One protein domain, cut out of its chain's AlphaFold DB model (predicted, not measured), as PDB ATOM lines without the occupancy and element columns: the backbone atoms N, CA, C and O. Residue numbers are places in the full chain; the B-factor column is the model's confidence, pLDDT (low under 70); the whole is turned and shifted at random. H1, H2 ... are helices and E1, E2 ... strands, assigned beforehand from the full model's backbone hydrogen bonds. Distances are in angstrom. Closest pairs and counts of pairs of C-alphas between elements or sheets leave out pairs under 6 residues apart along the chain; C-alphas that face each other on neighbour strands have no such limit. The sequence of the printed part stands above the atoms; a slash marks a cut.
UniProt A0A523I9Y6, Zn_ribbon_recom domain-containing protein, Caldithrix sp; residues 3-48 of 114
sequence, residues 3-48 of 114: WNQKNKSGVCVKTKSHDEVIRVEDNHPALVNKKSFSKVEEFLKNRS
ATOM      1  N   TRP A   3     218.194 198.866 296.026       74.56
ATOM      2  CA  TRP A   3     217.713 200.247 296.006       74.56
ATOM      3  C   TRP A   3     216.181 200.284 295.977       74.56
ATOM      4  O   TRP A   3     215.537 199.341 295.518       74.56
ATOM      5  N   ASN A   4     215.582 201.367 296.482       80.25
ATOM      6  CA  ASN A   4     214.130 201.598 296.424       80.25
ATOM      7  C   ASN A   4     213.249 200.538 297.138       80.25
ATOM      8  O   ASN A   4     212.110 200.307 296.755       80.25
ATOM      9  N   GLN A   5     213.742 199.877 298.190       78.19
ATOM     10  CA  GLN A   5     213.068 198.704 298.780       78.19
ATOM     11  C   GLN A   5     211.776 199.012 299.568       78.19
ATOM     12  O   GLN A   5     210.914 198.143 299.730       78.19
ATOM     13  N   LYS A   6     211.650 200.217 300.127       80.56
ATOM     14  CA  LYS A   6     210.608 200.550 301.109       80.56
ATOM     15  C   LYS A   6     209.871 201.812 300.687       80.56
ATOM     16  O   LYS A   6     210.512 202.807 300.367       80.56
ATOM     17  N   ASN A   7     208.543 201.785 300.765       73.19
ATOM     18  CA  ASN A   7     207.727 202.997 300.739       73.19
ATOM     19  C   ASN A   7     207.347 203.367 302.173       73.19
ATOM     20  O   ASN A   7     206.932 202.509 302.957       73.19
ATOM     21  N   LYS A   8     207.473 204.652 302.509       63.44
ATOM     22  CA  LYS A   8     206.919 205.213 303.742       63.44
ATOM     23  C   LYS A   8     205.639 205.959 303.389       63.44
ATOM     24  O   LYS A   8     205.693 206.989 302.729       63.44
ATOM     25  N   SER A   9     204.504 205.436 303.835       62.06
ATOM     26  CA  SER A   9     203.217 206.131 303.799       62.06
ATOM     27  C   SER A   9     202.719 206.239 305.241       62.06
ATOM     28  O   SER A   9     202.072 205.321 305.748       62.06
ATOM     29  N   GLY A  10     203.104 207.313 305.935       70.81
ATOM     30  CA  GLY A  10     202.840 207.490 307.369       70.81
ATOM     31  C   GLY A  10     203.746 206.635 308.270       70.81
ATOM     32  O   GLY A  10     204.935 206.479 307.992       70.81
ATOM     33  N   VAL A  11     203.188 206.088 309.359       75.69
ATOM     34  CA  VAL A  11     203.905 205.268 310.367       75.69
ATOM     35  C   VAL A  11     204.271 203.874 309.833       75.69
ATOM     36  O   VAL A  11     205.276 203.285 310.233       75.69
ATOM     37  N   CYS A  12     203.484 203.342 308.897       60.25
ATOM     38  CA  CYS A  12     203.656 201.991 308.372       60.25
ATOM     39  C   CYS A  12     204.668 201.968 307.217       60.25
ATOM     40  O   CYS A  12     204.493 202.647 306.203       60.25
ATOM     41  N   VAL A  13     205.697 201.127 307.340       76.44
ATOM     42  CA  VAL A  13     206.687 200.893 306.281       76.44
ATOM     43  C   VAL A  13     206.357 199.585 305.573       76.44
ATOM     44  O   VAL A  13     206.465 198.516 306.170       76.44
ATOM     45  N   LYS A  14     205.962 199.662 304.300       76.31
ATOM     46  CA  LYS A  14     205.689 198.480 303.470       76.31
ATOM     47  C   LYS A  14     206.880 198.202 302.554       76.31
ATOM     48  O   LYS A  14     207.435 199.122 301.946       76.31
ATOM     49  N   THR A  15     207.282 196.937 302.462       79.62
ATOM     50  CA  THR A  15     208.230 196.463 301.444       79.62
ATOM     51  C   THR A  15     207.546 196.402 300.087       79.62
ATOM     52  O   THR A  15     206.414 195.926 299.996       79.62
ATOM     53  N   LYS A  16     208.231 196.890 299.049       81.19
ATOM     54  CA  LYS A  16     207.731 196.847 297.671       81.19
ATOM     55  C   LYS A  16     207.707 195.429 297.109       81.19
ATOM     56  O   LYS A  16     208.401 194.541 297.613       81.19
ATOM     57  N   SER A  17     206.915 195.261 296.049       80.06
ATOM     58  CA  SER A  17     206.961 194.085 295.176       80.06
ATOM     59  C   SER A  17     208.387 193.836 294.677       80.06
ATOM     60  O   SER A  17     209.154 194.784 294.518       80.06
ATOM     61  N   HIS A  18     208.747 192.576 294.422       76.25
ATOM     62  CA  HIS A  18     210.084 192.206 293.946       76.25
ATOM     63  C   HIS A  18     210.456 192.931 292.643       76.25
ATOM     64  O   HIS A  18     211.566 193.453 292.565       76.25
ATOM     65  N   ASP A  19     209.509 193.063 291.710       79.50
ATOM     66  CA  ASP A  19     209.707 193.715 290.405       79.50
ATOM     67  C   ASP A  19     210.022 195.217 290.498       79.50
ATOM     68  O   ASP A  19     210.678 195.782 289.627       79.50
ATOM     69  N   GLU A  20     209.590 195.885 291.570       81.69
ATOM     70  CA  GLU A  20     209.833 197.320 291.783       81.69
ATOM     71  C   GLU A  20     211.188 197.600 292.460       81.69
ATOM     72  O   GLU A  20     211.623 198.756 292.560       81.69
ATOM     73  N   VAL A  21     211.849 196.558 292.976       84.12
ATOM     74  CA  VAL A  21     213.113 196.675 293.708       84.12
ATOM     75  C   VAL A  21     214.284 196.543 292.744       84.12
ATOM     76  O   VAL A  21     214.553 195.478 292.197       84.12
ATOM     77  N   ILE A  22     215.055 197.621 292.614       85.06
ATOM     78  CA  ILE A  22     216.224 197.656 291.737       85.06
ATOM     79  C   ILE A  22     217.380 196.908 292.413       85.06
ATOM     80  O   ILE A  22     217.822 197.270 293.513       85.06
ATOM     81  N   ARG A  23     217.873 195.861 291.747       82.94
ATOM     82  CA  ARG A  23     219.025 195.054 292.168       82.94
ATOM     83  C   ARG A  23     220.194 195.325 291.236       82.94
ATOM     84  O   ARG A  23     220.131 195.001 290.057       82.94
ATOM     85  N   VAL A  24     221.250 195.925 291.779       86.19
ATOM     86  CA  VAL A  24     222.517 196.107 291.057       86.19
ATOM     87  C   VAL A  24     223.443 194.950 291.414       86.19
ATOM     88  O   VAL A  24     223.808 194.796 292.592       86.19
ATOM     89  N   GLU A  25     223.786 194.154 290.405       83.38
ATOM     90  CA  GLU A  25     224.723 193.032 290.499       83.38
ATOM     91  C   GLU A  25     226.175 193.524 290.616       83.38
ATOM     92  O   GLU A  25     226.513 194.602 290.132       83.38
ATOM     93  N   ASP A  26     227.021 192.749 291.304       83.62
ATOM     94  CA  ASP A  26     228.482 192.945 291.409       83.62
ATOM     95  C   ASP A  26     228.964 194.347 291.866       83.62
ATOM     96  O   ASP A  26     230.102 194.743 291.638       83.62
ATOM     97  N   ASN A  27     228.126 195.089 292.601       85.50
ATOM     98  CA  ASN A  27     228.448 196.435 293.104       85.50
ATOM     99  C   ASN A  27     229.571 196.476 294.163       85.50
ATOM    100  O   ASN A  27     230.092 197.540 294.484       85.50
ATOM    101  N   HIS A  28     229.897 195.346 294.785       85.75
ATOM    102  CA  HIS A  28     230.971 195.239 295.768       85.75
ATOM    103  C   HIS A  28     231.700 193.905 295.592       85.75
ATOM    104  O   HIS A  28     231.096 192.949 295.089       85.75
ATOM    105  N   PRO A  29     232.957 193.793 296.056       90.06
ATOM    106  CA  PRO A  29     233.652 192.515 296.096       90.06
ATOM    107  C   PRO A  29     232.796 191.458 296.798       90.06
ATOM    108  O   PRO A  29     232.198 191.707 297.852       90.06
ATOM    109  N   ALA A  30     232.685 190.284 296.184       89.38
ATOM    110  CA  ALA A  30     231.904 189.193 296.741       89.38
ATOM    111  C   ALA A  30     232.591 188.659 298.006       89.38
ATOM    112  O   ALA A  30     233.749 188.256 297.965       89.38
ATOM    113  N   LEU A  31     231.862 188.623 299.126       90.44
ATOM    114  CA  LEU A  31     232.365 188.057 300.386       90.44
ATOM    115  C   LEU A  31     232.520 186.532 300.311       90.44
ATOM    116  O   LEU A  31     233.374 185.947 300.967       90.44
ATOM    117  N   VAL A  32     231.657 185.886 299.524       92.88
ATOM    118  CA  VAL A  32     231.593 184.435 299.354       92.88
ATOM    119  C   VAL A  32     231.412 184.131 297.869       92.88
ATOM    120  O   VAL A  32     230.750 184.877 297.149       92.88
ATOM    121  N   ASN A  33     231.979 183.017 297.405       93.94
ATOM    122  CA  ASN A  33     231.798 182.548 296.033       93.94
ATOM    123  C   ASN A  33     230.304 182.339 295.714       93.94
ATOM    124  O   ASN A  33     229.600 181.657 296.467       93.94
ATOM    125  N   LYS A  34     229.852 182.851 294.560       90.62
ATOM    126  CA  LYS A  34     228.483 182.688 294.037       90.62
ATOM    127  C   LYS A  34     228.021 181.224 294.085       90.62
ATOM    128  O   LYS A  34     226.927 180.948 294.559       90.62
ATOM    129  N   LYS A  35     228.884 180.265 293.719       94.69
ATOM    130  CA  LYS A  35     228.568 178.824 293.758       94.69
ATOM    131  C   LYS A  35     228.253 178.324 295.170       94.69
ATOM    132  O   LYS A  35     227.334 177.529 295.353       94.69
ATOM    133  N   SER A  36     229.019 178.762 296.166       95.50
ATOM    134  CA  SER A  36     228.783 178.391 297.565       95.50
ATOM    135  C   SER A  36     227.508 179.042 298.092       95.50
ATOM    136  O   SER A  36     226.732 178.384 298.778       95.50
ATOM    137  N   PHE A  37     227.260 180.299 297.720       94.00
ATOM    138  CA  PHE A  37     226.041 181.012 298.088       94.00
ATOM    139  C   PHE A  37     224.784 180.329 297.532       94.00
ATOM    140  O   PHE A  37     223.880 180.021 298.306       94.00
ATOM    141  N   SER A  38     224.757 179.996 296.237       94.69
ATOM    142  CA  SER A  38     223.617 179.306 295.615       94.69
ATOM    143  C   SER A  38     223.331 177.952 296.268       94.69
ATOM    144  O   SER A  38     222.180 177.647 296.565       94.69
ATOM    145  N   LYS A  39     224.372 177.171 296.594       96.62
ATOM    146  CA  LYS A  39     224.207 175.902 297.329       96.62
ATOM    147  C   LYS A  39     223.575 176.104 298.707       96.62
ATOM    148  O   LYS A  39     222.700 175.344 299.107       96.62
ATOM    149  N   VAL A  40     224.019 177.116 299.453       96.12
ATOM    150  CA  VAL A  40     223.438 177.431 300.766       96.12
ATOM    151  C   VAL A  40     221.986 177.882 300.618       96.12
ATOM    152  O   VAL A  40     221.144 177.463 301.409       96.12
ATOM    153  N   GLU A  41     221.668 178.671 299.595       95.12
ATOM    154  CA  GLU A  41     220.297 179.088 299.305       95.12
ATOM    155  C   GLU A  41     219.377 177.885 299.035       95.12
ATOM    156  O   GLU A  41     218.270 177.828 299.572       95.12
ATOM    157  N   GLU A  42     219.839 176.889 298.275       95.62
ATOM    158  CA  GLU A  42     219.117 175.626 298.062       95.62
ATOM    159  C   GLU A  42     218.898 174.860 299.374       95.62
ATOM    160  O   GLU A  42     217.777 174.432 299.664       95.62
ATOM    161  N   PHE A  43     219.927 174.742 300.221       94.81
ATOM    162  CA  PHE A  43     219.780 174.108 301.535       94.81
ATOM    163  C   PHE A  43     218.775 174.841 302.428       94.81
ATOM    164  O   PHE A  43     217.980 174.197 303.117       94.81
ATOM    165  N   LEU A  44     218.784 176.176 302.417       93.94
ATOM    166  CA  LEU A  44     217.835 176.990 303.174       93.94
ATOM    167  C   LEU A  44     216.409 176.845 302.637       93.94
ATOM    168  O   LEU A  44     215.478 176.720 303.432       93.94
ATOM    169  N   LYS A  45     216.234 176.801 301.309       92.94
ATOM    170  CA  LYS A  45     214.936 176.536 300.673       92.94
ATOM    171  C   LYS A  45     214.387 175.182 301.110       92.94
ATOM    172  O   LYS A  45     213.259 175.136 301.587       92.94
ATOM    173  N   ASN A  46     215.197 174.126 301.057       90.62
ATOM    174  CA  ASN A  46     214.789 172.772 301.458       90.62
ATOM    175  C   ASN A  46     214.449 172.657 302.954       90.62
ATOM    176  O   ASN A  46     213.571 171.886 303.335       90.62
ATOM    177  N   ARG A  47     215.115 173.440 303.811       89.12
ATOM    178  CA  ARG A  47     214.850 173.502 305.262       89.12
ATOM    179  C   ARG A  47     213.753 174.500 305.648       89.12
ATOM    180  O   ARG A  47     213.472 174.659 306.834       89.12
ATOM    181  N   SER A  48     213.160 175.196 304.679       90.38
ATOM    182  CA  SER A  48     212.138 176.212 304.926       90.38
ATOM    183  C   SER A  48     210.946 175.616 305.677       90.38
ATOM    184  O   SER A  48     210.437 174.589 305.247       90.38
TER     185      SER A  48
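AT A GLANCE: This is residues 3 to 48 of the 114 residues of the protein "Zn_ribbon_recom domain-containing protein" of Caldithrix sp (UniProt A0A523I9Y6). A small hairpin of two strands, E1 and E2, stands at one end of an open arch and one helix, H1, at the other, with a long link, residues 16 to 33, between them. The helix and the hairpin do not pack on each other. The printed part has 46 residues, 21 of them, under half, in named elements, in the order E1, E2, H1; the class is mixed. The whole is extended, with a radius of gyration of the C-alphas of 14.9 A and spans of 40 by 28 by 18 A.

IN THESE COORDINATES: E1, residues 6 to 9, begins at C-alpha 6 (210.608, 200.550, 301.109) and is 9.6 A long. E2 is residues 12 to 15, 10.0 A. H1, residues 34 to 46, is 18.5 A long and ends at C-alpha 46 (214.789, 172.772, 301.458).

HOW THE PARTS SIT: E1 and E2 are antiparallel neighbours, a hairpin with a tight link, at 151 degrees between directions. N 7 and O 14 are within hydrogen-bond range at 3.1 A. E1 and H1 are apart. In H1 every O i to N i+4 pair is within hydrogen-bond range.

THE WHOLE: The C-alphas of Gly 10 and Lys 35, the two farthest apart, are 40.9 A apart. Residues 8 to 13 and 25 to 48 stand free. The printed part has no cut; the link from E2 to H1 is long. Residues 8, 9 and 12 are under pLDDT 70.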